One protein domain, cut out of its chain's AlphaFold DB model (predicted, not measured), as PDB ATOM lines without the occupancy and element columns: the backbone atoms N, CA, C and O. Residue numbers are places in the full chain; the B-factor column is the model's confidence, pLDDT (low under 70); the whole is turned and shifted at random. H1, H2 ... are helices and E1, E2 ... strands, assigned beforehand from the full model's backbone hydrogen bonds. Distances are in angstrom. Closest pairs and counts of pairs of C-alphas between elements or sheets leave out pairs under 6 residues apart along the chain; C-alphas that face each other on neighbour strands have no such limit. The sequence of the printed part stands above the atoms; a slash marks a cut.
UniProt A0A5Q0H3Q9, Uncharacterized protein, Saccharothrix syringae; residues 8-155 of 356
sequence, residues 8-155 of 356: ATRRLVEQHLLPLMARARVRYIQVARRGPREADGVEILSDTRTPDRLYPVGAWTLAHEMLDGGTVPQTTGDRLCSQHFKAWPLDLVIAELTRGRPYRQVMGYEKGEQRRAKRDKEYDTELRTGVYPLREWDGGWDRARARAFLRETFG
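This is residues 8 to 155 of the 356 residues of an uncharacterized protein of Saccharothrix syringae (UniProt A0A5Q0H3Q9). An open frame of two small two-stranded sheets that stay apart from each other: the long hairpin E1 and E2, with residues 84 to 93 of H3 packed on it, and the short parallel pair E3 and E4, which a tight link joins to H3, with residues 117 to 121 of H4 beside E4. H1 comes near one end of the hairpin, H6 folds back until its last residues come near H1, and residues 74 to 80 stick out. The printed part has 148 residues, with six named helices and four named strands in the order H1 E1 E2 H2 H3 E3 H4 E4 H5 H6, a mixed class of helices and strands. The whole is only just compact, close to loose, with a radius of gyration of the C-alphas of 17.2 A and spans of 46 by 35 by 35 A.

H1, residues 8 to 23, begins at C-alpha 8 (-6.741, 27.435, 30.316), measures 22.6 A and has a kink of 31 degrees near residue 16. E1, residues 28 to 33, measures 17.1 A, and E2, residues 42 to 48, 17.0 A. H2 is residues 62 to 68. H3, residues 80 to 98, measures 25.2 A and has a kink of 32 degrees near residue 87. E3 is residues 103 to 106, H4 residues 111 to 121, E4 residues 128 to 131 and H5 residues 133 to 136. H6, residues 143 to 154, measures 16.4 A and ends at C-alpha 154 (-1.757, 22.129, 17.641).

E1 and E2 form an antiparallel hairpin, with N 30 and O 46 2.8 A apart, within hydrogen-bond range. The closest C-alphas of E1 and H3 are those of Ala 32 and Pro 89, 6.6 A apart. H2 and H3 are close but not clearly touching, with the C-alphas of Leu 62 and Phe 85 6.7 A apart. E3, H4 and E4 form a strand-helix-strand unit, two parallel neighbour strands with a helix between, and its crossover is right-handed; N 105 and O 129 are 2.9 A apart, within hydrogen-bond range. The closest C-alphas of H4 and E4 are those of Lys 121 and Gly 130, 5.8 A. H4 and H5 are close but not clearly touching, at Lys 111 and Arg 135, whose C-alphas are 5.3 A apart. H1 and H6 are close but not clearly touching, with the C-alphas of His 16 and Phe 154 6.8 A apart. In H2 and H6 every O i to N i+4 pair is within hydrogen-bond range; H1 has 9 of 12, H3 13 of 15 and H4 5 of 7, and H5 is too short for such a pair.

The C-alphas of Asp 68 and Asp 138, 47.7 A apart, are the two farthest apart. The printed part has no cut. The links E2 to H2 and H2 to H3 are long. The mean pLDDT of the printed part is 94.8, and no printed residue is under 70.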
ATOM      1  N   ALA A   8      -7.609  27.629  31.474       93.88
ATOM      2  CA  ALA A   8      -6.741  27.435  30.316       93.88
ATOM      3  C   ALA A   8      -6.704  25.976  29.813       93.88
ATOM      4  O   ALA A   8      -6.701  25.742  28.607       93.88
ATOM      5  N   THR A   9      -6.748  24.977  30.708       93.69
ATOM      6  CA  THR A   9      -6.849  23.562  30.306       93.69
ATOM      7  C   THR A   9      -8.181  23.291  29.619       93.69
ATOM      8  O   THR A   9      -8.201  22.604  28.600       93.69
ATOM      9  N   ARG A  10      -9.282  23.859  30.135       94.81
ATOM     10  CA  ARG A  10     -10.600  23.751  29.497       94.81
ATOM     11  C   ARG A  10     -10.562  24.295  28.072       94.81
ATOM     12  O   ARG A  10     -10.945  23.579  27.155       94.81
ATOM     13  N   ARG A  11     -10.030  25.510  27.891       95.81
ATOM     14  CA  ARG A  11      -9.915  26.162  26.575       95.81
ATOM     15  C   ARG A  11      -9.120  25.309  25.585       95.81
ATOM     16  O   ARG A  11      -9.619  25.051  24.498       95.81
ATOM     17  N   LEU A  12      -7.953  24.793  25.982       96.31
ATOM     18  CA  LEU A  12      -7.137  23.927  25.117       96.31
ATOM     19  C   LEU A  12      -7.875  22.648  24.699       96.31
ATOM     20  O   LEU A  12      -7.836  22.253  23.534       96.31
ATOM     21  N   VAL A  13      -8.567  21.998  25.638       96.56
ATOM     22  CA  VAL A  13      -9.335  20.780  25.349       96.56
ATOM     23  C   VAL A  13     -10.486  21.077  24.389       96.56
ATOM     24  O   VAL A  13     -10.616  20.383  23.383       96.56
ATOM     25  N   GLU A  14     -11.284  22.111  24.666       97.69
ATOM     26  CA  GLU A  14     -12.439  22.503  23.844       97.69
ATOM     27  C   GLU A  14     -12.027  22.939  22.432       97.69
ATOM     28  O   GLU A  14     -12.666  22.545  21.462       97.69
ATOM     29  N   GLN A  15     -10.935  23.695  22.295       97.75
ATOM     30  CA  GLN A  15     -10.490  24.234  21.006       97.75
ATOM     31  C   GLN A  15      -9.801  23.195  20.116       97.75
ATOM     32  O   GLN A  15      -9.934  23.252  18.895       97.75
ATOM     33  N   HIS A  16      -9.060  22.253  20.702       97.44
ATOM     34  CA  HIS A  16      -8.162  21.391  19.930       97.44
ATOM     35  C   HIS A  16      -8.489  19.899  20.041       97.44
ATOM     36  O   HIS A  16      -8.472  19.189  19.033       97.44
ATOM     37  N   LEU A  17      -8.803  19.400  21.241       96.12
ATOM     38  CA  LEU A  17      -8.988  17.964  21.466       96.12
ATOM     39  C   LEU A  17     -10.412  17.498  21.138       96.12
ATOM     40  O   LEU A  17     -10.579  16.507  20.426       96.12
ATOM     41  N   LEU A  18     -11.438  18.200  21.623       97.94
ATOM     42  CA  LEU A  18     -12.831  17.800  21.396       97.94
ATOM     43  C   LEU A  18     -13.210  17.765  19.902       97.94
ATOM     44  O   LEU A  18     -13.810  16.770  19.488       97.94
ATOM     45  N   PRO A  19     -12.774  18.712  19.043       98.12
ATOM     46  CA  PRO A  19     -13.029  18.630  17.604       98.12
ATOM     47  C   PRO A  19     -12.389  17.404  16.938       98.12
ATOM     48  O   PRO A  19     -12.959  16.830  16.009       98.12
ATOM     49  N   LEU A  20     -11.210  16.965  17.396       97.62
ATOM     50  CA  LEU A  20     -10.599  15.716  16.924       97.62
ATOM     51  C   LEU A  20     -11.426  14.501  17.345       97.62
ATOM     52  O   LEU A  20     -11.717  13.639  16.517       97.62
ATOM     53  N   MET A  21     -11.849  14.456  18.610       98.12
ATOM     54  CA  MET A  21     -12.686  13.378  19.135       98.12
ATOM     55  C   MET A  21     -14.031  13.293  18.406       98.12
ATOM     56  O   MET A  21     -14.451  12.197  18.041       98.12
ATOM     57  N   ALA A  22     -14.670  14.434  18.142       98.44
ATOM     58  CA  ALA A  22     -15.927  14.518  17.408       98.44
ATOM     59  C   ALA A  22     -15.788  14.022  15.962       98.44
ATOM     60  O   ALA A  22     -16.583  13.189  15.522       98.44
ATOM     61  N   ARG A  23     -14.742  14.459  15.240       98.31
ATOM     62  CA  ARG A  23     -14.440  13.976  13.878       98.31
ATOM     63  C   ARG A  23     -14.195  12.468  13.845       98.31
ATOM     64  O   ARG A  23     -14.696  11.787  12.959       98.31
ATOM     65  N   ALA A  24     -13.488  11.942  14.843       98.31
ATOM     66  CA  ALA A  24     -13.244  10.511  15.000       98.31
ATOM     67  C   ALA A  24     -14.424   9.743  15.635       98.31
ATOM     68  O   ALA A  24     -14.320   8.538  15.865       98.31
ATOM     69  N   ARG A  25     -15.546  10.418  15.938       98.25
ATOM     70  CA  ARG A  25     -16.750   9.846  16.568       98.25
ATOM     71  C   ARG A  25     -16.465   9.118  17.887       98.25
ATOM     72  O   ARG A  25     -17.180   8.174  18.250       98.25
ATOM     73  N   VAL A  26     -15.443   9.551  18.624       98.12
ATOM     74  CA  VAL A  26     -15.099   9.004  19.941       98.12
ATOM     75  C   VAL A  26     -16.229   9.337  20.911       98.12
ATOM     76  O   VAL A  26     -16.580  10.502  21.083       98.12
ATOM     77  N   ARG A  27     -16.810   8.312  21.548       97.88
ATOM     78  CA  ARG A  27     -17.793   8.515  22.620       97.88
ATOM     79  C   ARG A  27     -17.059   9.084  23.827       97.88
ATOM     80  O   ARG A  27     -16.217   8.402  24.406       97.88
ATOM     81  N   TYR A  28     -17.367  10.323  24.178       98.12
ATOM     82  CA  TYR A  28     -16.793  11.014  25.315       98.12
ATOM     83  C   TYR A  28     -17.838  11.142  26.413       98.12
ATOM     84  O   TYR A  28     -18.896  11.736  26.205       98.12
ATOM     85  N   ILE A  29     -17.528  10.557  27.569       97.75
ATOM     86  CA  ILE A  29     -18.403  10.535  28.735       97.75
ATOM     87  C   ILE A  29     -17.728  11.328  29.844       97.75
ATOM     88  O   ILE A  29     -16.592  11.043  30.229       97.75
ATOM     89  N   GLN A  30     -18.433  12.326  30.358       97.00
ATOM     90  CA  GLN A  30     -17.983  13.171  31.452       97.00
ATOM     91  C   GLN A  30     -18.833  12.859  32.675       97.00
ATOM     92  O   GLN A  30     -20.047  13.019  32.649       97.00
ATOM     93  N   VAL A  31     -18.188  12.399  33.743       96.69
ATOM     94  CA  VAL A  31     -18.853  11.955  34.974       96.69
ATOM     95  C   VAL A  31     -18.487  12.859  36.145       96.69
ATOM     96  O   VAL A  31     -17.355  13.339  36.213       96.69
ATOM     97  N   ALA A  32     -19.393  13.070  37.090       95.50
ATOM     98  CA  ALA A  32     -19.131  13.696  38.384       95.50
ATOM     99  C   ALA A  32     -19.822  12.925  39.515       95.50
ATOM    100  O   ALA A  32     -20.568  11.978  39.277       95.50
ATOM    101  N   ARG A  33     -19.547  13.311  40.763       96.56
ATOM    102  CA  ARG A  33     -20.295  12.810  41.921       96.56
ATOM    103  C   ARG A  33     -21.586  13.615  42.067       96.56
ATOM    104  O   ARG A  33     -21.558  14.826  41.856       96.56
ATOM    105  N   ARG A  34     -22.676  12.959  42.476       96.19
ATOM    106  CA  ARG A  34     -23.936  13.645  42.827       96.19
ATOM    107  C   ARG A  34     -23.895  14.288  44.211       96.19
ATOM    108  O   ARG A  34     -24.581  15.275  44.437       96.19
ATOM    109  N   GLY A  35     -23.082  13.748  45.118       95.50
ATOM    110  CA  GLY A  35     -23.010  14.206  46.500       95.50
ATOM    111  C   GLY A  35     -21.770  13.716  47.256       95.50
ATOM    112  O   GLY A  35     -20.892  13.059  46.675       95.50
ATOM    113  N   PRO A  36     -21.669  14.062  48.553       93.19
ATOM    114  CA  PRO A  36     -20.528  13.734  49.404       93.19
ATOM    115  C   PRO A  36     -20.382  12.239  49.714       93.19
ATOM    116  O   PRO A  36     -19.278  11.797  50.046       93.19
ATOM    117  N   ARG A  37     -21.445  11.436  49.599       93.31
ATOM    118  CA  ARG A  37     -21.446   9.997  49.905       93.31
ATOM    119  C   ARG A  37     -21.432   9.172  48.624       93.31
ATOM    120  O   ARG A  37     -21.833   9.635  47.563       93.31
ATOM    121  N   GLU A  38     -20.951   7.938  48.706       93.88
ATOM    122  CA  GLU A  38     -21.025   7.013  47.565       93.88
ATOM    123  C   GLU A  38     -22.473   6.625  47.243       93.88
ATOM    124  O   GLU A  38     -22.834   6.508  46.077       93.88
ATOM    125  N   ALA A  39     -23.322   6.518  48.271       95.56
ATOM    126  CA  ALA A  39     -24.752   6.242  48.129       95.56
ATOM    127  C   ALA A  39     -25.506   7.306  47.309       95.56
ATOM    128  O   ALA A  39     -26.556   7.006  46.749       95.56
ATOM    129  N   ASP A  40     -24.964   8.524  47.201       96.31
ATOM    130  CA  ASP A  40     -25.543   9.575  46.358       96.31
ATOM    131  C   ASP A  40     -25.346   9.263  44.863       96.31
ATOM    132  O   ASP A  40     -26.076   9.776  44.018       96.31
ATOM    133  N   GLY A  41     -24.381   8.403  44.525       96.00
ATOM    134  CA  GLY A  41     -24.110   7.942  43.170       96.00
ATOM    135  C   GLY A  41     -23.345   8.940  42.295       96.00
ATOM    136  O   GLY A  41     -22.741   9.920  42.752       96.00
ATOM    137  N   VAL A  42     -23.356   8.653  40.993       96.88
ATOM    138  CA  VAL A  42     -22.646   9.417  39.959       96.88
ATOM    139  C   VAL A  42     -23.611  10.113  39.004       96.88
ATOM    140  O   VAL A  42     -24.734   9.671  38.762       96.88
ATOM    141  N   GLU A  43     -23.169  11.235  38.460       95.25
ATOM    142  CA  GLU A  43     -23.874  12.033  37.464       95.25
ATOM    143  C   GLU A  43     -23.122  11.961  36.135       95.25
ATOM    144  O   GLU A  43     -21.906  12.152  36.101       95.25
ATOM    145  N   ILE A  44     -23.842  11.715  35.041       97.44
ATOM    146  CA  ILE A  44     -23.305  11.857  33.687       97.44
ATOM    147  C   ILE A  44     -23.587  13.287  33.227       97.44
ATOM    148  O   ILE A  44     -24.722  13.630  32.920       97.44
ATOM    149  N   LEU A  45     -22.545  14.115  33.185       96.81
ATOM    150  CA  LEU A  45     -22.616  15.510  32.741       96.81
ATOM    151  C   LEU A  45     -22.774  15.614  31.220       96.81
ATOM    152  O   LEU A  45     -23.355  16.560  30.701       96.81
ATOM    153  N   SER A  46     -22.201  14.655  30.493       97.75
ATOM    154  CA  SER A  46     -22.276  14.562  29.038       97.75
ATOM    155  C   SER A  46     -21.916  13.147  28.597       97.75
ATOM    156  O   SER A  46     -21.002  12.542  29.159       97.75
ATOM    157  N   ASP A  47     -22.615  12.637  27.589       98.00
ATOM    158  CA  ASP A  47     -22.320  11.378  26.904       98.00
ATOM    159  C   ASP A  47     -22.663  11.544  25.422       98.00
ATOM    160  O   ASP A  47     -23.828  11.557  25.029       98.00
ATOM    161  N   THR A  48     -21.642  11.758  24.595       98.31
ATOM    162  CA  THR A  48     -21.835  12.057  23.174       98.31
ATOM    163  C   THR A  48     -20.662  11.583  22.326       98.31
ATOM    164  O   THR A  48     -19.543  11.425  22.804       98.31
ATOM    165  N   ARG A  49     -20.909  11.368  21.030       98.56
ATOM    166  CA  ARG A  49     -19.871  11.127  20.010       98.56
ATOM    167  C   ARG A  49     -19.477  12.383  19.236       98.56
ATOM    168  O   ARG A  49     -18.654  12.302  18.330       98.56
ATOM    169  N   THR A  50     -20.075  13.520  19.569       98.31
ATOM    170  CA  THR A  50     -19.753  14.837  19.009       98.31
ATOM    171  C   THR A  50     -19.509  15.822  20.152       98.31
ATOM    172  O   THR A  50     -20.287  16.759  20.317       98.31
ATOM    173  N   PRO A  51     -18.506  15.569  21.015       98.19
ATOM    174  CA  PRO A  51     -18.242  16.455  22.136       98.19
ATOM    175  C   PRO A  51     -17.747  17.817  21.647       98.19
ATOM    176  O   PRO A  51     -16.898  17.895  20.762       98.19
ATOM    177  N   ASP A  52     -18.255  18.871  22.268       97.44
ATOM    178  CA  ASP A  52     -17.923  20.272  21.990       97.44
ATOM    179  C   ASP A  52     -17.582  21.065  23.264       97.44
ATOM    180  O   ASP A  52     -16.967  22.127  23.191       97.44
ATOM    181  N   ARG A  53     -17.924  20.528  24.441       96.94
ATOM    182  CA  ARG A  53     -17.744  21.184  25.738       96.94
ATOM    183  C   ARG A  53     -17.108  20.276  26.783       96.94
ATOM    184  O   ARG A  53     -17.488  19.111  26.925       96.94
ATOM    185  N   LEU A  54     -16.192  20.835  27.574       96.19
ATOM    186  CA  LEU A  54     -15.668  20.213  28.789       96.19
ATOM    187  C   LEU A  54     -16.406  20.795  30.004       96.19
ATOM    188  O   LEU A  54     -16.487  22.011  30.170       96.19
ATOM    189  N   TYR A  55     -16.917  19.938  30.883       94.75
ATOM    190  CA  TYR A  55     -17.622  20.322  32.105       94.75
ATOM    191  C   TYR A  55     -16.670  20.226  33.308       94.75
ATOM    192  O   TYR A  55     -16.512  19.153  33.890       94.75
ATOM    193  N   PRO A  56     -15.996  21.322  33.711       90.25
ATOM    194  CA  PRO A  56     -15.017  21.285  34.797       90.25
ATOM    195  C   PRO A  56     -15.653  21.138  36.182       90.25
ATOM    196  O   PRO A  56     -14.928  20.868  37.134       90.25
ATOM    197  N   VAL A  57     -16.968  21.332  36.309       91.94
ATOM    198  CA  VAL A  57     -17.727  21.331  37.567       91.94
ATOM    199  C   VAL A  57     -18.993  20.497  37.365       91.94
ATOM    200  O   VAL A  57     -19.672  20.660  36.355       91.94
ATOM    201  N   GLY A  58     -19.274  19.599  38.310       92.62
ATOM    202  CA  GLY A  58     -20.547  18.874  38.429       92.62
ATOM    203  C   GLY A  58     -21.182  19.130  39.797       92.62
ATOM    204  O   GLY A  58     -20.681  19.981  40.535       92.62
ATOM    205  N   ALA A  59     -22.233  18.386  40.156       94.62
ATOM    206  CA  ALA A  59     -22.988  18.613  41.395       94.62
ATOM    207  C   ALA A  59     -22.116  18.611  42.669       94.62
ATOM    208  O   ALA A  59     -22.236  19.497  43.515       94.62
ATOM    209  N   TRP A  60     -21.185  17.659  42.788       96.44
ATOM    210  CA  TRP A  60     -20.253  17.591  43.911       96.44
ATOM    211  C   TRP A  60     -18.794  17.513  43.453       96.44
ATOM    212  O   TRP A  60     -18.401  16.622  42.694       96.44
ATOM    213  N   THR A  61     -17.969  18.445  43.936       96.19
ATOM    214  CA  THR A  61     -16.556  18.570  43.565       96.19
ATOM    215  C   THR A  61     -15.640  18.344  44.757       96.19
ATOM    216  O   THR A  61     -16.054  18.451  45.910       96.19
ATOM    217  N   LEU A  62     -14.362  18.084  44.480       96.31
ATOM    218  CA  LEU A  62     -13.341  18.026  45.519       96.31
ATOM    219  C   LEU A  62     -13.242  19.358  46.275       96.31
ATOM    220  O   LEU A  62     -12.984  19.347  47.469       96.31
ATOM    221  N   ALA A  63     -13.496  20.496  45.620       96.69
ATOM    222  CA  ALA A  63     -13.491  21.791  46.296       96.69
ATOM    223  C   ALA A  63     -14.589  21.868  47.365       96.69
ATOM    224  O   ALA A  63     -14.297  22.330  48.460       96.69
ATOM    225  N   HIS A  64     -15.792  21.346  47.089       96.69
ATOM    226  CA  HIS A  64     -16.846  21.230  48.104       96.69
ATOM    227  C   HIS A  64     -16.387  20.344  49.269       96.69
ATOM    228  O   HIS A  64     -16.441  20.770  50.413       96.69
ATOM    229  N   GLU A  65     -15.830  19.157  48.997       96.06
ATOM    230  CA  GLU A  65     -15.345  18.267  50.067       96.06
ATOM    231  C   GLU A  65     -14.260  18.919  50.938       96.06
ATOM    232  O   GLU A  65     -14.249  18.747  52.159       96.06
ATOM    233  N   MET A  66     -13.346  19.667  50.318       97.00
ATOM    234  CA  MET A  66     -12.255  20.342  51.013       97.00
ATOM    235  C   MET A  66     -12.740  21.541  51.829       97.00
ATOM    236  O   MET A  66     -12.318  21.676  52.976       97.00
ATOM    237  N   LEU A  67     -13.635  22.366  51.275       96.94
ATOM    238  CA  LEU A  67     -14.198  23.538  51.951       96.94
ATOM    239  C   LEU A  67     -15.109  23.130  53.110       96.94
ATOM    240  O   LEU A  67     -14.824  23.520  54.238       96.94
ATOM    241  N   ASP A  68     -16.081  22.243  52.882       96.69
ATOM    242  CA  ASP A  68     -16.957  21.700  53.931       96.69
ATOM    243  C   ASP A  68     -16.144  21.004  55.025       96.69
ATOM    244  O   ASP A  68     -16.437  21.080  56.219       96.69
ATOM    245  N   GLY A  69     -15.084  20.308  54.614       95.50
ATOM    246  CA  GLY A  69     -14.144  19.682  55.522       95.50
ATOM    247  C   GLY A  69     -13.198  20.664  56.211       95.50
ATOM    248  O   GLY A  69     -12.524  20.247  57.148       95.50
ATOM    249  N   GLY A  70     -13.073  21.922  55.789       96.38
ATOM    250  CA  GLY A  70     -11.979  22.800  56.215       96.38
ATOM    251  C   GLY A  70     -10.634  22.064  56.176       96.38
ATOM    252  O   GLY A  70      -9.945  21.920  57.187       96.38
ATOM    253  N   THR A  71     -10.335  21.461  55.027       95.44
ATOM    254  CA  THR A  71      -9.129  20.671  54.762       95.44
ATOM    255  C   THR A  71      -8.555  21.022  53.397       95.44
ATOM    256  O   THR A  71      -9.226  21.625  52.570       95.44
ATOM    257  N   VAL A  72      -7.322  20.591  53.143       95.56
ATOM    258  CA  VAL A  72      -6.694  20.631  51.817       95.56
ATOM    259  C   VAL A  72      -6.363  19.216  51.344       95.56
ATOM    260  O   VAL A  72      -6.118  18.334  52.182       95.56
ATOM    261  N   PRO A  73      -6.284  18.972  50.022       94.12
ATOM    262  CA  PRO A  73      -5.698  17.740  49.514       94.12
ATOM    263  C   PRO A  73      -4.233  17.626  49.948       94.12
ATOM    264  O   PRO A  73      -3.503  18.614  50.006       94.12
ATOM    265  N   GLN A  74      -3.778  16.401  50.205       87.62
ATOM    266  CA  GLN A  74      -2.421  16.129  50.684       87.62
ATOM    267  C   GLN A  74      -1.596  15.359  49.646       87.62
ATOM    268  O   GLN A  74      -2.126  14.587  48.844       87.62
ATOM    269  N   THR A  75      -0.276  15.567  49.654       84.56
ATOM    270  CA  THR A  75       0.669  14.822  48.798       84.56
ATOM    271  C   THR A  75       0.998  13.427  49.333       84.56
ATOM    272  O   THR A  75       1.464  12.572  48.575       84.56
ATOM    273  N   THR A  76       0.770  13.198  50.626       71.56
ATOM    274  CA  THR A  76       1.057  11.957  51.352       71.56
ATOM    275  C   THR A  76      -0.218  11.151  51.618       71.56
ATOM    276  O   THR A  76      -1.333  11.628  51.419       71.56
ATOM    277  N   GLY A  77      -0.045   9.901  52.053       78.50
ATOM    278  CA  GLY A  77      -1.152   8.988  52.337       78.50
ATOM    279  C   GLY A  77      -1.785   8.395  51.079       78.50
ATOM    280  O   GLY A  77      -1.171   8.346  50.009       78.50
ATOM    281  N   ASP A  78      -3.033   7.956  51.215       78.31
ATOM    282  CA  ASP A  78      -3.712   7.107  50.230       78.31
ATOM    283  C   ASP A  78      -4.239   7.878  49.007       78.31
ATOM    284  O   ASP A  78      -4.885   7.310  48.134       78.31
ATOM    285  N   ARG A  79      -3.935   9.177  48.875       84.31
ATOM    286  CA  ARG A  79      -4.383  10.020  47.746       84.31
ATOM    287  C   ARG A  79      -5.905   9.995  47.568       84.31
ATOM    288  O   ARG A  79      -6.404   9.899  46.444       84.31
ATOM    289  N   LEU A  80      -6.628  10.118  48.682       88.69
ATOM    290  CA  LEU A  80      -8.090  10.019  48.745       88.69
ATOM    291  C   LEU A  80      -8.802  10.926  47.735       88.69
ATOM    292  O   LEU A  80      -9.765  10.498  47.112       88.69
ATOM    293  N   CYS A  81      -8.270  12.122  47.459       92.31
ATOM    294  CA  CYS A  81      -8.828  13.009  46.438       92.31
ATOM    295  C   CYS A  81      -8.904  12.350  45.047       92.31
ATOM    296  O   CYS A  81      -9.891  12.503  44.335       92.31
ATOM    297  N   SER A  82      -7.887  11.576  44.656       91.56
ATOM    298  CA  SER A  82      -7.885  10.847  43.387       91.56
ATOM    299  C   SER A  82      -8.772   9.608  43.446       91.56
ATOM    300  O   SER A  82      -9.386   9.272  42.439       91.56
ATOM    301  N   GLN A  83      -8.838   8.925  44.589       91.44
ATOM    302  CA  GLN A  83      -9.692   7.746  44.732       91.44
ATOM    303  C   GLN A  83     -11.174   8.140  44.653       91.44
ATOM    304  O   GLN A  83     -11.885   7.685  43.762       91.44
ATOM    305  N   HIS A  84     -11.607   9.081  45.493       92.94
ATOM    306  CA  HIS A  84     -13.008   9.486  45.603       92.94
ATOM    307  C   HIS A  84     -13.519  10.239  44.366       92.94
ATOM    308  O   HIS A  84     -14.677  10.086  43.993       92.94
ATOM    309  N   PHE A  85     -12.685  11.066  43.718       94.50
ATOM    310  CA  PHE A  85     -13.137  11.967  42.641       94.50
ATOM    311  C   PHE A  85     -12.620  11.615  41.245       94.50
ATOM    312  O   PHE A  85     -12.908  12.341  40.285       94.50
ATOM    313  N   LYS A  86     -11.835  10.540  41.112       92.69
ATOM    314  CA  LYS A  86     -11.420  10.012  39.804       92.69
ATOM    315  C   LYS A  86     -11.725   8.530  39.694       92.69
ATOM    316  O   LYS A  86     -12.526   8.190  38.839       92.69
ATOM    317  N   ALA A  87     -11.127   7.694  40.545       93.12
ATOM    318  CA  ALA A  87     -11.262   6.242  40.436       93.12
ATOM    319  C   ALA A  87     -12.721   5.800  40.613       93.12
ATOM    320  O   ALA A  87     -13.335   5.377  39.642       93.12
ATOM    321  N   TRP A  88     -13.320   6.050  41.782       95.81
ATOM    322  CA  TRP A  88     -14.673   5.577  42.098       95.81
ATOM    323  C   TRP A  88     -15.740   5.973  41.053       95.81
ATOM    324  O   TRP A  88     -16.432   5.084  40.555       95.81
ATOM    325  N   PRO A  89     -15.855   7.250  40.613       96.12
ATOM    326  CA  PRO A  89     -16.834   7.602  39.588       96.12
ATOM    327  C   PRO A  89     -16.560   6.965  38.221       96.12
ATOM    328  O   PRO A  89     -17.503   6.644  37.501       96.12
ATOM    329  N   LEU A  90     -15.286   6.830  37.831       95.62
ATOM    330  CA  LEU A  90     -14.923   6.222  36.550       95.62
ATOM    331  C   LEU A  90     -15.182   4.718  36.567       95.62
ATOM    332  O   LEU A  90     -15.732   4.208  35.597       95.62
ATOM    333  N   ASP A  91     -14.847   4.034  37.657       94.88
ATOM    334  CA  ASP A  91     -14.998   2.586  37.788       94.88
ATOM    335  C   ASP A  91     -16.475   2.174  37.713       94.88
ATOM    336  O   ASP A  91     -16.808   1.233  36.992       94.88
ATOM    337  N   LEU A  92     -17.381   2.935  38.344       95.69
ATOM    338  CA  LEU A  92     -18.829   2.717  38.225       95.69
ATOM    339  C   LEU A  92     -19.321   2.825  36.775       95.69
ATOM    340  O   LEU A  92     -20.083   1.982  36.303       95.69
ATOM    341  N   VAL A  93     -18.868   3.847  36.047       96.56
ATOM    342  CA  VAL A  93     -19.263   4.048  34.646       96.56
ATOM    343  C   VAL A  93     -18.634   2.990  33.735       96.56
ATOM    344  O   VAL A  93     -19.301   2.477  32.840       96.56
ATOM    345  N   ILE A  94     -17.372   2.618  33.959       95.88
ATOM    346  CA  ILE A  94     -16.692   1.557  33.206       95.88
ATOM    347  C   ILE A  94     -17.414   0.220  33.396       95.88
ATOM    348  O   ILE A  94     -17.644  -0.482  32.407       95.88
ATOM    349  N   ALA A  95     -17.820  -0.120  34.622       95.12
ATOM    350  CA  ALA A  95     -18.567  -1.341  34.901       95.12
ATOM    351  C   ALA A  95     -19.891  -1.390  34.114       95.12
ATOM    352  O   ALA A  95     -20.159  -2.383  33.434       95.12
ATOM    353  N   GLU A  96     -20.662  -0.295  34.103       96.25
ATOM    354  CA  GLU A  96     -21.914  -0.204  33.331       96.25
ATOM    355  C   GLU A  96     -21.684  -0.309  31.813       96.25
ATOM    356  O   GLU A  96     -22.451  -0.955  31.100       96.25
ATOM    357  N   LEU A  97     -20.618   0.299  31.287       96.19
ATOM    358  CA  LEU A  97     -20.326   0.283  29.847       96.19
ATOM    359  C   LEU A  97     -19.850  -1.081  29.349       96.19
ATOM    360  O   LEU A  97     -20.194  -1.522  28.245       96.19
ATOM    361  N   THR A  98     -19.007  -1.730  30.142       96.50
ATOM    362  CA  THR A  98     -18.386  -3.005  29.783       96.50
ATOM    363  C   THR A  98     -19.340  -4.167  30.024       96.50
ATOM    364  O   THR A  98     -19.341  -5.104  29.224       96.50
ATOM    365  N   ARG A  99     -20.200  -4.080  31.052       96.19
ATOM    366  CA  ARG A  99     -21.136  -5.138  31.478       96.19
ATOM    367  C   ARG A  99     -20.430  -6.478  31.671       96.19
ATOM    368  O   ARG A  99     -20.879  -7.505  31.172       96.19
ATOM    369  N   GLY A 100     -19.265  -6.435  32.317       94.56
ATOM    370  CA  GLY A 100     -18.431  -7.613  32.560       94.56
ATOM    371  C   GLY A 100     -17.722  -8.166  31.320       94.56
ATOM    372  O   GLY A 100     -17.186  -9.265  31.380       94.56
ATOM    373  N   ARG A 101     -17.702  -7.444  30.191       97.44
ATOM    374  CA  ARG A 101     -16.917  -7.840  29.012       97.44
ATOM    375  C   ARG A 101     -15.473  -7.341  29.112       97.44
ATOM    376  O   ARG A 101     -15.268  -6.227  29.605       97.44
ATOM    377  N   PRO A 102     -14.494  -8.093  28.579       97.50
ATOM    378  CA  PRO A 102     -13.108  -7.650  28.544       97.50
ATOM    379  C   PRO A 102     -12.921  -6.307  27.827       97.50
ATOM    380  O   PRO A 102     -13.539  -6.045  26.791       97.50
ATOM    381  N   TYR A 103     -12.040  -5.463  28.358       97.19
ATOM    382  CA  TYR A 103     -11.704  -4.155  27.810       97.19
ATOM    383  C   TYR A 103     -10.224  -3.809  28.003       97.19
ATOM    384  O   TYR A 103      -9.521  -4.322  28.876       97.19
ATOM    385  N   ARG A 104      -9.751  -2.879  27.170       96.94
ATOM    386  CA  ARG A 104      -8.399  -2.319  27.249       96.94
ATOM    387  C   ARG A 104      -8.459  -0.937  27.886       96.94
ATOM    388  O   ARG A 104      -9.229  -0.092  27.429       96.94
ATOM    389  N   GLN A 105      -7.624  -0.686  28.890       96.06
ATOM    390  CA  GLN A 105      -7.455   0.641  29.475       96.06
ATOM    391  C   GLN A 105      -6.181   1.286  28.934       96.06
ATOM    392  O   GLN A 105      -5.070   0.864  29.239       96.06
ATOM    393  N   VAL A 106      -6.349   2.321  28.114       96.50
ATOM    394  CA  VAL A 106      -5.231   3.027  27.484       96.50
ATOM    395  C   VAL A 106      -4.788   4.188  28.371       96.50
ATOM    396  O   VAL A 106      -5.568   5.105  28.622       96.50
ATOM    397  N   MET A 107      -3.529   4.170  28.814       95.44
ATOM    398  CA  MET A 107      -2.952   5.188  29.696       95.44
ATOM    399  C   MET A 107      -1.703   5.823  29.073       95.44
ATOM    400  O   MET A 107      -0.770   5.143  28.653       95.44
ATOM    401  N   GLY A 108      -1.653   7.156  29.054       94.44
ATOM    402  CA  GLY A 108      -0.559   7.936  28.461       94.44
ATOM    403  C   GLY A 108       0.692   8.064  29.337       94.44
ATOM    404  O   GLY A 108       1.212   9.168  29.471       94.44
ATOM    405  N   TYR A 109       1.162   6.986  29.972       95.81
ATOM    406  CA  TYR A 109       2.422   7.022  30.724       95.81
ATOM    407  C   TYR A 109       3.609   7.130  29.770       95.81
ATOM    408  O   TYR A 109       3.763   6.294  28.890       95.81
ATOM    409  N   GLU A 110       4.468   8.131  29.952       94.94
ATOM    410  CA  GLU A 110       5.677   8.298  29.132       94.94
ATOM    411  C   GLU A 110       6.847   7.419  29.624       94.94
ATOM    412  O   GLU A 110       6.749   6.705  30.633       94.94
ATOM    413  N   LYS A 111       7.960   7.409  28.887       93.69
ATOM    414  CA  LYS A 111       9.140   6.559  29.128       93.69
ATOM    415  C   LYS A 111       9.693   6.666  30.560       93.69
ATOM    416  O   LYS A 111      10.039   5.638  31.149       93.69
ATOM    417  N   GLY A 112       9.682   7.849  31.163       92.50
ATOM    418  CA  GLY A 112      10.077   8.118  32.550       92.50
ATOM    419  C   GLY A 112       9.071   7.662  33.618       92.50
ATOM    420  O   GLY A 112       9.419   7.558  34.792       92.50
ATOM    421  N   GLU A 113       7.837   7.311  33.250       94.06
ATOM    422  CA  GLU A 113       6.774   6.909  34.187       94.06
ATOM    423  C   GLU A 113       6.669   5.384  34.385       94.06
ATOM    424  O   GLU A 113       5.615   4.862  34.749       94.06
ATOM    425  N   GLN A 114       7.770   4.643  34.213       92.25
ATOM    426  CA  GLN A 114       7.775   3.171  34.252       92.25
ATOM    427  C   GLN A 114       7.189   2.588  35.543       92.25
ATOM    428  O   GLN A 114       6.462   1.599  35.498       92.25
ATOM    429  N   ARG A 115       7.475   3.202  36.697       94.75
ATOM    430  CA  ARG A 115       6.926   2.754  37.987       94.75
ATOM    431  C   ARG A 115       5.396   2.846  38.026       94.75
ATOM    432  O   ARG A 115       4.764   2.008  38.653       94.75
ATOM    433  N   ARG A 116       4.803   3.843  37.355       93.12
ATOM    434  CA  ARG A 116       3.343   4.000  37.281       93.12
ATOM    435  C   ARG A 116       2.728   2.944  36.375       93.12
ATOM    436  O   ARG A 116       1.768   2.320  36.795       93.12
ATOM    437  N   ALA A 117       3.327   2.696  35.210       94.75
ATOM    438  CA  ALA A 117       2.874   1.649  34.294       94.75
ATOM    439  C   ALA A 117       2.964   0.245  34.916       94.75
ATOM    440  O   ALA A 117       2.028  -0.532  34.803       94.75
ATOM    441  N   LYS A 118       4.059  -0.072  35.628       95.19
ATOM    442  CA  LYS A 118       4.185  -1.351  36.350       95.19
ATOM    443  C   LYS A 118       3.085  -1.520  37.396       95.19
ATOM    444  O   LYS A 118       2.414  -2.540  37.392       95.19
ATOM    445  N   ARG A 119       2.870  -0.495  38.224       94.56
ATOM    446  CA  ARG A 119       1.823  -0.526  39.247       94.56
ATOM    447  C   ARG A 119       0.417  -0.599  38.652       94.56
ATOM    448  O   ARG A 119      -0.436  -1.252  39.219       94.56
ATOM    449  N   ASP A 120       0.155   0.075  37.535       94.88
ATOM    450  CA  ASP A 120      -1.141  -0.019  36.846       94.88
ATOM    451  C   ASP A 120      -1.396  -1.434  36.297       94.88
ATOM    452  O   ASP A 120      -2.504  -1.952  36.404       94.88
ATOM    453  N   LYS A 121      -0.343  -2.096  35.804       95.06
ATOM    454  CA  LYS A 121      -0.393  -3.479  35.319       95.06
ATOM    455  C   LYS A 121      -0.691  -4.503  36.423       95.06
ATOM    456  O   LYS A 121      -1.235  -5.560  36.132       95.06
ATOM    457  N   GLU A 122      -0.378  -4.201  37.682       96.19
ATOM    458  CA  GLU A 122      -0.755  -5.050  38.829       96.19
ATOM    459  C   GLU A 122      -2.282  -5.130  39.024       96.19
ATOM    460  O   GLU A 122      -2.755  -6.047  39.687       96.19
ATOM    461  N   TYR A 123      -3.052  -4.216  38.418       92.81
ATOM    462  CA  TYR A 123      -4.520  -4.236  38.407       92.81
ATOM    463  C   TYR A 123      -5.109  -4.895  37.150       92.81
ATOM    464  O   TYR A 123      -6.309  -4.768  36.892       92.81
ATOM    465  N   ASP A 124      -4.295  -5.534  36.306       96.19
ATOM    466  CA  ASP A 124      -4.819  -6.312  35.184       96.19
ATOM    467  C   ASP A 124      -5.588  -7.539  35.700       96.19
ATOM    468  O   ASP A 124      -5.210  -8.184  36.676       96.19
ATOM    469  N   THR A 125      -6.691  -7.853  35.029       95.44
ATOM    470  CA  THR A 125      -7.558  -9.003  35.318       95.44
ATOM    471  C   THR A 125      -7.958  -9.673  34.005       95.44
ATOM    472  O   THR A 125      -7.620  -9.182  32.928       95.44
ATOM    473  N   GLU A 126      -8.745 -10.749  34.064       94.50
ATOM    474  CA  GLU A 126      -9.366 -11.333  32.863       94.50
ATOM    475  C   GLU A 126     -10.243 -10.325  32.095       94.50
ATOM    476  O   GLU A 126     -10.432 -10.454  30.886       94.50
ATOM    477  N   LEU A 127     -10.757  -9.295  32.781       94.94
ATOM    478  CA  LEU A 127     -11.636  -8.284  32.195       94.94
ATOM    479  C   LEU A 127     -10.919  -6.985  31.817       94.94
ATOM    480  O   LEU A 127     -11.402  -6.265  30.948       94.94
ATOM    481  N   ARG A 128      -9.793  -6.652  32.448       96.56
ATOM    482  CA  ARG A 128      -9.096  -5.373  32.260       96.56
ATOM    483  C   ARG A 128      -7.652  -5.614  31.850       96.56
ATOM    484  O   ARG A 128      -6.901  -6.222  32.604       96.56
ATOM    485  N   THR A 129      -7.238  -5.027  30.731       97.62
ATOM    486  CA  THR A 129      -5.829  -5.022  30.305       97.62
ATOM    487  C   THR A 129      -5.309  -3.600  30.099       97.62
ATOM    488  O   THR A 129      -5.823  -2.866  29.248       97.62
ATOM    489  N   GLY A 130      -4.280  -3.205  30.846       96.56
ATOM    490  CA  GLY A 130      -3.584  -1.928  30.682       96.56
ATOM    491  C   GLY A 130      -2.716  -1.874  29.418       96.56
ATOM    492  O   GLY A 130      -2.011  -2.826  29.088       96.56
ATOM    493  N   VAL A 131      -2.750  -0.743  28.707       97.00
ATOM    494  CA  VAL A 131      -1.961  -0.482  27.485       97.00
ATOM    495  C   VAL A 131      -1.330   0.905  27.560       97.00
ATOM    496  O   VAL A 131      -2.007   1.871  27.925       97.00
ATOM    497  N   TYR A 132      -0.057   1.031  27.170       96.50
ATOM    498  CA  TYR A 132       0.738   2.245  27.394       96.50
ATOM    499  C   TYR A 132       1.413   2.755  26.105       96.50
ATOM    500  O   TYR A 132       2.638   2.667  25.974       96.50
ATOM    501  N   PRO A 133       0.658   3.347  25.153       96.00
ATOM    502  CA  PRO A 133       1.152   3.626  23.801       96.00
ATOM    503  C   PRO A 133       2.416   4.481  23.755       96.00
ATOM    504  O   PRO A 133       3.340   4.169  23.018       96.00
ATOM    505  N   LEU A 134       2.521   5.512  24.600       95.81
ATOM    506  CA  LEU A 134       3.707   6.374  24.624       95.81
ATOM    507  C   LEU A 134       4.983   5.625  25.034       95.81
ATOM    508  O   LEU A 134       6.074   6.093  24.745       95.81
ATOM    509  N   ARG A 135       4.888   4.469  25.697       92.62
ATOM    510  CA  ARG A 135       6.052   3.620  26.001       92.62
ATOM    511  C   ARG A 135       6.324   2.591  24.914       92.62
ATOM    512  O   ARG A 135       7.474   2.203  24.744       92.62
ATOM    513  N   GLU A 136       5.257   2.116  24.282       90.44
ATOM    514  CA  GLU A 136       5.248   0.986  23.348       90.44
ATOM    515  C   GLU A 136       5.519   1.413  21.902       90.44
ATOM    516  O   GLU A 136       6.026   0.621  21.116       90.44
ATOM    517  N   TRP A 137       5.200   2.658  21.542       92.94
ATOM    518  CA  TRP A 137       5.546   3.232  20.246       92.94
ATOM    519  C   TRP A 137       7.054   3.314  20.052       92.94
ATOM    520  O   TRP A 137       7.816   3.439  21.012       92.94
ATOM    521  N   ASP A 138       7.468   3.298  18.786       86.38
ATOM    522  CA  ASP A 138       8.869   3.152  18.411       86.38
ATOM    523  C   ASP A 138       9.795   4.189  19.089       86.38
ATOM    524  O   ASP A 138       9.544   5.407  19.105       86.38
ATOM    525  N   GLY A 139      10.849   3.666  19.723       83.62
ATOM    526  CA  GLY A 139      11.819   4.378  20.568       83.62
ATOM    527  C   GLY A 139      11.343   4.778  21.979       83.62
ATOM    528  O   GLY A 139      12.164   5.168  22.825       83.62
ATOM    529  N   GLY A 140      10.042   4.665  22.263       91.75
ATOM    530  CA  GLY A 140       9.392   5.219  23.448       91.75
ATOM    531  C   GLY A 140       9.411   6.752  23.451       91.75
ATOM    532  O   GLY A 140      10.372   7.406  23.047       91.75
ATOM    533  N   TRP A 141       8.332   7.362  23.915       96.00
ATOM    534  CA  TRP A 141       8.189   8.806  24.020       96.00
ATOM    535  C   TRP A 141       8.484   9.228  25.448       96.00
ATOM    536  O   TRP A 141       7.851   8.753  26.391       96.00
ATOM    537  N   ASP A 142       9.449  10.125  25.610       94.75
ATOM    538  CA  ASP A 142       9.615  10.873  26.848       94.75
ATOM    539  C   ASP A 142       8.709  12.117  26.859       94.75
ATOM    540  O   ASP A 142       7.971  12.418  25.910       94.75
ATOM    541  N   ARG A 143       8.761  12.866  27.963       91.31
ATOM    542  CA  ARG A 143       7.979  14.096  28.118       91.31
ATOM    543  C   ARG A 143       8.344  15.181  27.098       91.31
ATOM    544  O   ARG A 143       7.458  15.954  26.739       91.31
ATOM    545  N   ALA A 144       9.597  15.275  26.660       92.94
ATOM    546  CA  ALA A 144      10.022  16.299  25.707       92.94
ATOM    547  C   ALA A 144       9.452  16.007  24.314       92.94
ATOM    548  O   ALA A 144       8.823  16.880  23.718       92.94
ATOM    549  N   ARG A 145       9.559  14.756  23.854       94.88
ATOM    550  CA  ARG A 145       8.976  14.292  22.590       94.88
ATOM    551  C   ARG A 145       7.459  14.456  22.574       94.88
ATOM    552  O   ARG A 145       6.918  14.986  21.610       94.88
ATOM    553  N   ALA A 146       6.776  14.077  23.657       93.50
ATOM    554  CA  ALA A 146       5.329  14.258  23.761       93.50
ATOM    555  C   ALA A 146       4.919  15.740  23.665       93.50
ATOM    556  O   ALA A 146       3.950  16.066  22.985       93.50
ATOM    557  N   ARG A 147       5.667  16.653  24.300       93.12
ATOM    558  CA  ARG A 147       5.418  18.101  24.200       93.12
ATOM    559  C   ARG A 147       5.673  18.643  22.797       93.12
ATOM    560  O   ARG A 147       4.850  19.408  22.305       93.12
ATOM    561  N   ALA A 148       6.769  18.232  22.163       94.69
ATOM    562  CA  ALA A 148       7.091  18.636  20.798       94.69
ATOM    563  C   ALA A 148       5.979  18.224  19.825       94.69
ATOM    564  O   ALA A 148       5.507  19.061  19.064       94.69
ATOM    565  N   PHE A 149       5.487  16.987  19.938       93.81
ATOM    566  CA  PHE A 149       4.369  16.499  19.133       93.81
ATOM    567  C   PHE A 149       3.089  17.317  19.341       93.81
ATOM    568  O   PHE A 149       2.430  17.679  18.371       93.81
ATOM    569  N   LEU A 150       2.731  17.645  20.590       94.12
ATOM    570  CA  LEU A 150       1.559  18.486  20.867       94.12
ATOM    571  C   LEU A 150       1.709  19.879  20.244       94.12
ATOM    572  O   LEU A 150       0.766  20.372  19.632       94.12
ATOM    573  N   ARG A 151       2.895  20.488  20.350       95.88
ATOM    574  CA  ARG A 151       3.166  21.794  19.743       95.88
ATOM    575  C   ARG A 151       3.100  21.748  18.221       95.88
ATOM    576  O   ARG A 151       2.495  22.628  17.627       95.88
ATOM    577  N   GLU A 152       3.698  20.738  17.600       96.62
ATOM    578  CA  GLU A 152       3.659  20.545  16.147       96.62
ATOM    579  C   GLU A 152       2.228  20.306  15.651       96.62
ATOM    580  O   GLU A 152       1.811  20.878  14.650       96.62
ATOM    581  N   THR A 153       1.445  19.520  16.395       95.00
ATOM    582  CA  THR A 153       0.069  19.167  16.023       95.00
ATOM    583  C   THR A 153      -0.902  20.337  16.187       95.00
ATOM    584  O   THR A 153      -1.811  20.500  15.376       95.00
ATOM    585  N   PHE A 154      -0.758  21.127  17.254       95.12
ATOM    586  CA  PHE A 154      -1.757  22.129  17.641       95.12
ATOM    587  C   PHE A 154      -1.299  23.578  17.483       95.12
ATOM    588  O   PHE A 154      -2.118  24.484  17.622       95.12
ATOM    589  N   GLY A 155      -0.012  23.816  17.223       95.75
ATOM    590  CA  GLY A 155       0.569  25.157  17.135       95.75
ATOM    591  C   GLY A 155       0.628  25.909  18.470       95.75
ATOM    592  O   GLY A 155       0.936  27.096  18.482       95.75
TER     593      GLY A 155